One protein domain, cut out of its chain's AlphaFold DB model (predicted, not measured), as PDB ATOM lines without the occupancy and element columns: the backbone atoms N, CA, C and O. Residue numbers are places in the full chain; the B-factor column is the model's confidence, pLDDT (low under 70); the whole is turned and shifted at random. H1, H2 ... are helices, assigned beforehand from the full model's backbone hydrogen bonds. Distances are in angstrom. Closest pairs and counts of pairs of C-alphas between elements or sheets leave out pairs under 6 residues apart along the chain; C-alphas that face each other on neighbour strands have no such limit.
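Overview. This is residues 2 to 51 of the 69 residues of an uncharacterized protein of Streptomyces sp. WM6378 (UniProt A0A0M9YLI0). Short H1 sits between H2, which crosses it steeply, and the longest helix, H4, which runs beside it; small H3 lies between H2 and H4 along the chain. The printed part has 50 residues with four named helices, no named strand, class all helix. It is compact, radius of gyration of the C-alphas 10.4 A, spanning 26 by 21 by 14 A.

Arrangement. Start at H1, residues 2 to 8; it touches H2, residues 15 to 23, closest C-alphas Ala 4 and His 17, 4.8 A, opposite ways at a steep tilt of 67 degrees, only just short of about perpendicular. H3, residues 26 to 29, is close to but not clearly touching H4, residues 35 to 50: closest C-alphas Phe 29 and Ala 37, 5.1 A. H4 touches H1 with residues 39 to 43 alone, closest C-alphas Val 5 and Leu 40, 6.3 A, the same way at a shallow 26 degrees. H2 and H4 are apart. Every O i to N i+4 pair in H1, H2 and H4 is within hydrogen-bond range; H3 is too short for one.

Along the chain. Find C-alpha 2 at (7.385, 53.575, -23.117), where H1 begins; H4 runs 22.9 A to C-alpha 50 at (22.904, 52.437, -6.422).

Size, cuts and confidence. No cut, no long link; no printed residue is under 70 in pLDDT.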
ATOM      1  N   LEU A   2       6.083  53.353 -22.454       76.19
ATOM      2  CA  LEU A   2       7.385  53.575 -23.117       76.19
ATOM      3  C   LEU A   2       8.144  54.795 -22.549       76.19
ATOM      4  O   LEU A   2       9.365  54.765 -22.434       76.19
ATOM      5  N   SER A   3       7.407  55.839 -22.140       80.44
ATOM      6  CA  SER A   3       7.958  57.007 -21.433       80.44
ATOM      7  C   SER A   3       8.641  56.623 -20.117       80.44
ATOM      8  O   SER A   3       9.763  57.046 -19.877       80.44
ATOM      9  N   ALA A   4       8.009  55.769 -19.301       80.00
ATOM     10  CA  ALA A   4       8.575  55.303 -18.035       80.00
ATOM     11  C   ALA A   4       9.844  54.470 -18.252       80.00
ATOM     12  O   ALA A   4      10.848  54.731 -17.607       80.00
ATOM     13  N   VAL A   5       9.848  53.561 -19.235       76.12
ATOM     14  CA  VAL A   5      11.043  52.766 -19.584       76.12
ATOM     15  C   VAL A   5      12.197  53.662 -20.053       76.12
ATOM     16  O   VAL A   5      13.340  53.467 -19.652       76.12
ATOM     17  N   ARG A   6      11.915  54.685 -20.871       80.12
ATOM     18  CA  ARG A   6      12.942  55.651 -21.299       80.12
ATOM     19  C   ARG A   6      13.440  56.532 -20.155       80.12
ATOM     20  O   ARG A   6      14.625  56.840 -20.129       80.12
ATOM     21  N   ALA A   7      12.559  56.960 -19.253       82.00
ATOM     22  CA  ALA A   7      12.935  57.742 -18.076       82.00
ATOM     23  C   ALA A   7      13.823  56.922 -17.128       82.00
ATOM     24  O   ALA A   7      14.830  57.434 -16.641       82.00
ATOM     25  N   ALA A   8      13.491  55.641 -16.954       76.69
ATOM     26  CA  ALA A   8      14.264  54.671 -16.191       76.69
ATOM     27  C   ALA A   8      15.669  54.494 -16.796       76.69
ATOM     28  O   ALA A   8      16.661  54.707 -16.109       76.69
ATOM     29  N   GLY A   9      15.772  54.260 -18.109       75.31
ATOM     30  CA  GLY A   9      17.067  54.141 -18.797       75.31
ATOM     31  C   GLY A   9      17.943  55.402 -18.778       75.31
ATOM     32  O   GLY A   9      19.103  55.338 -19.166       75.31
ATOM     33  N   ARG A  10      17.409  56.553 -18.351       83.25
ATOM     34  CA  ARG A  10      18.161  57.808 -18.167       83.25
ATOM     35  C   ARG A  10      18.340  58.192 -16.698       83.25
ATOM     36  O   ARG A  10      18.802  59.300 -16.445       83.25
ATOM     37  N   MET A  11      17.898  57.353 -15.759       80.12
ATOM     38  CA  MET A  11      17.898  57.644 -14.318       80.12
ATOM     39  C   MET A  11      17.198  58.972 -13.970       80.12
ATOM     40  O   MET A  11      17.600  59.708 -13.076       80.12
ATOM     41  N   ARG A  12      16.128  59.311 -14.699       83.44
ATOM     42  CA  ARG A  12      15.317  60.527 -14.481       83.44
ATOM     43  C   ARG A  12      13.863  60.170 -14.208       83.44
ATOM     44  O   ARG A  12      12.947  60.653 -14.875       83.44
ATOM     45  N   MET A  13      13.652  59.258 -13.268       84.25
ATOM     46  CA  MET A  13      12.311  58.824 -12.900       84.25
ATOM     47  C   MET A  13      11.627  59.841 -11.986       84.25
ATOM     48  O   MET A  13      12.244  60.441 -11.115       84.25
ATOM     49  N   THR A  14      10.325  60.022 -12.192       86.56
ATOM     50  CA  THR A  14       9.454  60.818 -11.313       86.56
ATOM     51  C   THR A  14       8.419  59.896 -10.678       86.56
ATOM     52  O   THR A  14       8.235  58.772 -11.148       86.56
ATOM     53  N   GLY A  15       7.690  60.365  -9.660       85.12
ATOM     54  CA  GLY A  15       6.633  59.573  -9.014       85.12
ATOM     55  C   GLY A  15       5.615  58.983 -10.001       85.12
ATOM     56  O   GLY A  15       5.297  57.805  -9.924       85.12
ATOM     57  N   ALA A  16       5.191  59.746 -11.015       88.31
ATOM     58  CA  ALA A  16       4.279  59.244 -12.048       88.31
ATOM     59  C   ALA A  16       4.894  58.118 -12.904       88.31
ATOM     60  O   ALA A  16       4.196  57.185 -13.302       88.31
ATOM     61  N   HIS A  17       6.202  58.182 -13.177       85.69
ATOM     62  CA  HIS A  17       6.905  57.104 -13.873       85.69
ATOM     63  C   HIS A  17       6.986  55.839 -13.013       85.69
ATOM     64  O   HIS A  17       6.820  54.751 -13.560       85.69
ATOM     65  N   TRP A  18       7.194  55.985 -11.700       84.75
ATOM     66  CA  TRP A  18       7.201  54.880 -10.737       84.75
ATOM     67  C   TRP A  18       5.843  54.209 -10.606       84.75
ATOM     68  O   TRP A  18       5.762  52.997 -10.766       84.75
ATOM     69  N   VAL A  19       4.778  54.990 -10.404       88.38
ATOM     70  CA  VAL A  19       3.403  54.470 -10.338       88.38
ATOM     71  C   VAL A  19       3.113  53.641 -11.579       88.38
ATOM     72  O   VAL A  19       2.755  52.475 -11.479       88.38
ATOM     73  N   LEU A  20       3.381  54.198 -12.758       85.62
ATOM     74  CA  LEU A  20       3.119  53.499 -14.006       85.62
ATOM     75  C   LEU A  20       3.964  52.222 -14.149       85.62
ATOM     76  O   LEU A  20       3.492  51.255 -14.729       85.62
ATOM     77  N   LEU A  21       5.195  52.188 -13.635       82.81
ATOM     78  CA  LEU A  21       6.041  50.994 -13.665       82.81
ATOM     79  C   LEU A  21       5.567  49.893 -12.711       82.81
ATOM     80  O   LEU A  21       5.596  48.726 -13.085       82.81
ATOM     81  N   LEU A  22       5.122  50.267 -11.514       84.94
ATOM     82  CA  LEU A  22       4.764  49.329 -10.451       84.94
ATOM     83  C   LEU A  22       3.328  48.805 -10.563       84.94
ATOM     84  O   LEU A  22       3.030  47.747 -10.021       84.94
ATOM     85  N   THR A  23       2.444  49.517 -11.267       86.56
ATOM     86  CA  THR A  23       1.035  49.113 -11.426       86.56
ATOM     87  C   THR A  23       0.719  48.511 -12.790       86.56
ATOM     88  O   THR A  23      -0.410  48.083 -13.016       86.56
ATOM     89  N   THR A  24       1.659  48.531 -13.738       85.56
ATOM     90  CA  THR A  24       1.432  47.932 -15.058       85.56
ATOM     91  C   THR A  24       1.604  46.416 -14.980       85.56
ATOM     92  O   THR A  24       2.562  45.931 -14.385       85.56
ATOM     93  N   GLU A  25       0.701  45.672 -15.624       82.50
ATOM     94  CA  GLU A  25       0.789  44.213 -15.724       82.50
ATOM     95  C   GLU A  25       2.091  43.753 -16.388       82.50
ATOM     96  O   GLU A  25       2.643  44.407 -17.282       82.50
ATOM     97  N   ARG A  26       2.587  42.591 -15.955       74.88
ATOM     98  CA  ARG A  26       3.887  42.069 -16.384       74.88
ATOM     99  C   ARG A  26       3.927  41.822 -17.893       74.88
ATOM    100  O   ARG A  26       4.943  42.109 -18.530       74.88
ATOM    101  N   GLU A  27       2.828  41.351 -18.479       79.56
ATOM    102  CA  GLU A  27       2.713  41.064 -19.912       79.56
ATOM    103  C   GLU A  27       2.931  42.313 -20.775       79.56
ATOM    104  O   GLU A  27       3.471  42.222 -21.881       79.56
ATOM    105  N   ALA A  28       2.585  43.500 -20.271       80.94
ATOM    106  CA  ALA A  28       2.722  44.744 -21.021       80.94
ATOM    107  C   ALA A  28       4.194  45.174 -21.210       80.94
ATOM    108  O   ALA A  28       4.509  45.972 -22.101       80.94
ATOM    109  N   PHE A  29       5.125  44.635 -20.411       75.69
ATOM    110  CA  PHE A  29       6.569  44.825 -20.613       75.69
ATOM    111  C   PHE A  29       7.121  43.930 -21.738       75.69
ATOM    112  O   PHE A  29       8.200  44.194 -22.286       75.69
ATOM    113  N   GLY A  30       6.332  42.940 -22.148       80.06
ATOM    114  CA  GLY A  30       6.632  41.957 -23.175       80.06
ATOM    115  C   GLY A  30       6.905  40.574 -22.590       80.06
ATOM    116  O   GLY A  30       6.981  40.380 -21.380       80.06
ATOM    117  N   SER A  31       7.063  39.596 -23.481       80.81
ATOM    118  CA  SER A  31       7.410  38.223 -23.113       80.81
ATOM    119  C   SER A  31       8.840  38.130 -22.542       80.81
ATOM    120  O   SER A  31       9.625  39.066 -22.701       80.81
ATOM    121  N   PRO A  32       9.237  37.001 -21.925       73.06
ATOM    122  CA  PRO A  32      10.579  36.821 -21.356       73.06
ATOM    123  C   PRO A  32      11.746  37.059 -22.333       73.06
ATOM    124  O   PRO A  32      12.839  37.405 -21.901       73.06
ATOM    125  N   GLY A  33      11.520  36.917 -23.646       77.81
ATOM    126  CA  GLY A  33      12.508  37.216 -24.694       77.81
ATOM    127  C   GLY A  33      12.462  38.654 -25.228       77.81
ATOM    128  O   GLY A  33      13.198  38.998 -26.150       77.81
ATOM    129  N   SER A  34      11.581  39.501 -24.698       83.00
ATOM    130  CA  SER A  34      11.414  40.883 -25.142       83.00
ATOM    131  C   SER A  34      12.638  41.724 -24.786       83.00
ATOM    132  O   SER A  34      12.964  41.908 -23.612       83.00
ATOM    133  N   ALA A  35      13.250  42.350 -25.795       81.38
ATOM    134  CA  ALA A  35      14.322  43.329 -25.596       81.38
ATOM    135  C   ALA A  35      13.897  44.478 -24.660       81.38
ATOM    136  O   ALA A  35      14.704  45.012 -23.900       81.38
ATOM    137  N   ARG A  36      12.607  44.836 -24.675       78.12
ATOM    138  CA  ARG A  36      12.038  45.873 -23.809       78.12
ATOM    139  C   ARG A  36      11.959  45.432 -22.349       78.12
ATOM    140  O   ARG A  36      12.267  46.239 -21.475       78.12
ATOM    141  N   ALA A  37      11.569  44.185 -22.097       80.69
ATOM    142  CA  ALA A  37      11.552  43.624 -20.749       80.69
ATOM    143  C   ALA A  37      12.982  43.535 -20.200       80.69
ATOM    144  O   ALA A  37      13.243  43.997 -19.093       80.69
ATOM    145  N   GLY A  38      13.930  43.053 -21.012       82.62
ATOM    146  CA  GLY A  38      15.345  42.996 -20.633       82.62
ATOM    147  C   GLY A  38      15.941  44.368 -20.299       82.62
ATOM    148  O   GLY A  38      16.663  44.504 -19.315       82.62
ATOM    149  N   ALA A  39      15.605  45.407 -21.069       81.69
ATOM    150  CA  ALA A  39      16.049  46.771 -20.781       81.69
ATOM    151  C   ALA A  39      15.501  47.298 -19.445       81.69
ATOM    152  O   ALA A  39      16.218  47.985 -18.725       81.69
ATOM    153  N   LEU A  40      14.253  46.968 -19.101       81.12
ATOM    154  CA  LEU A  40      13.689  47.344 -17.810       81.12
ATOM    155  C   LEU A  40      14.392  46.632 -16.648       81.12
ATOM    156  O   LEU A  40      14.767  47.297 -15.685       81.12
ATOM    157  N   TYR A  41      14.586  45.314 -16.738       83.56
ATOM    158  CA  TYR A  41      15.248  44.551 -15.675       83.56
ATOM    159  C   TYR A  41      16.649  45.093 -15.377       83.56
ATOM    160  O   TYR A  41      16.954  45.345 -14.217       83.56
ATOM    161  N   LYS A  42      17.440  45.407 -16.412       85.44
ATOM    162  CA  LYS A  42      18.760  46.039 -16.240       85.44
ATOM    163  C   LYS A  42      18.705  47.353 -15.465       85.44
ATOM    164  O   LYS A  42      19.592  47.636 -14.669       85.44
ATOM    165  N   VAL A  43      17.680  48.170 -15.700       82.88
ATOM    166  CA  VAL A  43      17.530  49.424 -14.955       82.88
ATOM    167  C   VAL A  43      17.174  49.152 -13.495       82.88
ATOM    168  O   VAL A  43      17.730  49.801 -12.619       82.88
ATOM    169  N   LEU A  44      16.288  48.193 -13.217       82.88
ATOM    170  CA  LEU A  44      15.954  47.820 -11.840       82.88
ATOM    171  C   LEU A  44      17.183  47.295 -11.085       82.88
ATOM    172  O   LEU A  44      17.412  47.700  -9.951       82.88
ATOM    173  N   GLU A  45      18.004  46.466 -11.730       86.38
ATOM    174  CA  GLU A  45      19.283  45.998 -11.183       86.38
ATOM    175  C   GLU A  45      20.233  47.162 -10.882       86.38
ATOM    176  O   GLU A  45      20.833  47.208  -9.812       86.38
ATOM    177  N   GLN A  46      20.335  48.137 -11.789       84.19
ATOM    178  CA  GLN A  46      21.181  49.310 -11.582       84.19
ATOM    179  C   GLN A  46      20.685  50.185 -10.421       84.19
ATOM    180  O   GLN A  46      21.492  50.677  -9.639       84.19
ATOM    181  N   ILE A  47      19.366  50.337 -10.274       81.56
ATOM    182  CA  ILE A  47      18.763  51.068  -9.152       81.56
ATOM    183  C   ILE A  47      19.037  50.348  -7.832       81.56
ATOM    184  O   ILE A  47      19.396  51.006  -6.864       81.56
ATOM    185  N   LEU A  48      18.929  49.018  -7.792       84.56
ATOM    186  CA  LEU A  48      19.270  48.228  -6.603       84.56
ATOM    187  C   LEU A  48      20.765  48.291  -6.265       84.56
ATOM    188  O   LEU A  48      21.127  48.206  -5.097       84.56
ATOM    189  N   ALA A  49      21.634  48.441  -7.265       84.81
ATOM    190  CA  ALA A  49      23.064  48.620  -7.043       84.81
ATOM    191  C   ALA A  49      23.403  50.010  -6.473       84.81
ATOM    192  O   ALA A  49      24.311  50.125  -5.654       84.81
ATOM    193  N   GLU A  50      22.690  51.059  -6.896       82.88
ATOM    194  CA  GLU A  50      22.904  52.437  -6.422       82.88
ATOM    195  C   GLU A  50      22.208  52.719  -5.082       82.88
ATOM    196  O   GLU A  50      22.737  53.439  -4.238       82.88
ATOM    197  N   TYR A  51      21.047  52.103  -4.870       82.25
ATOM    198  CA  TYR A  51      20.247  52.191  -3.654       82.25
ATOM    199  C   TYR A  51      20.009  50.779  -3.114       82.25
ATOM    200  O   TYR A  51      18.902  50.244  -3.253       82.25
TER     201      TYR A  51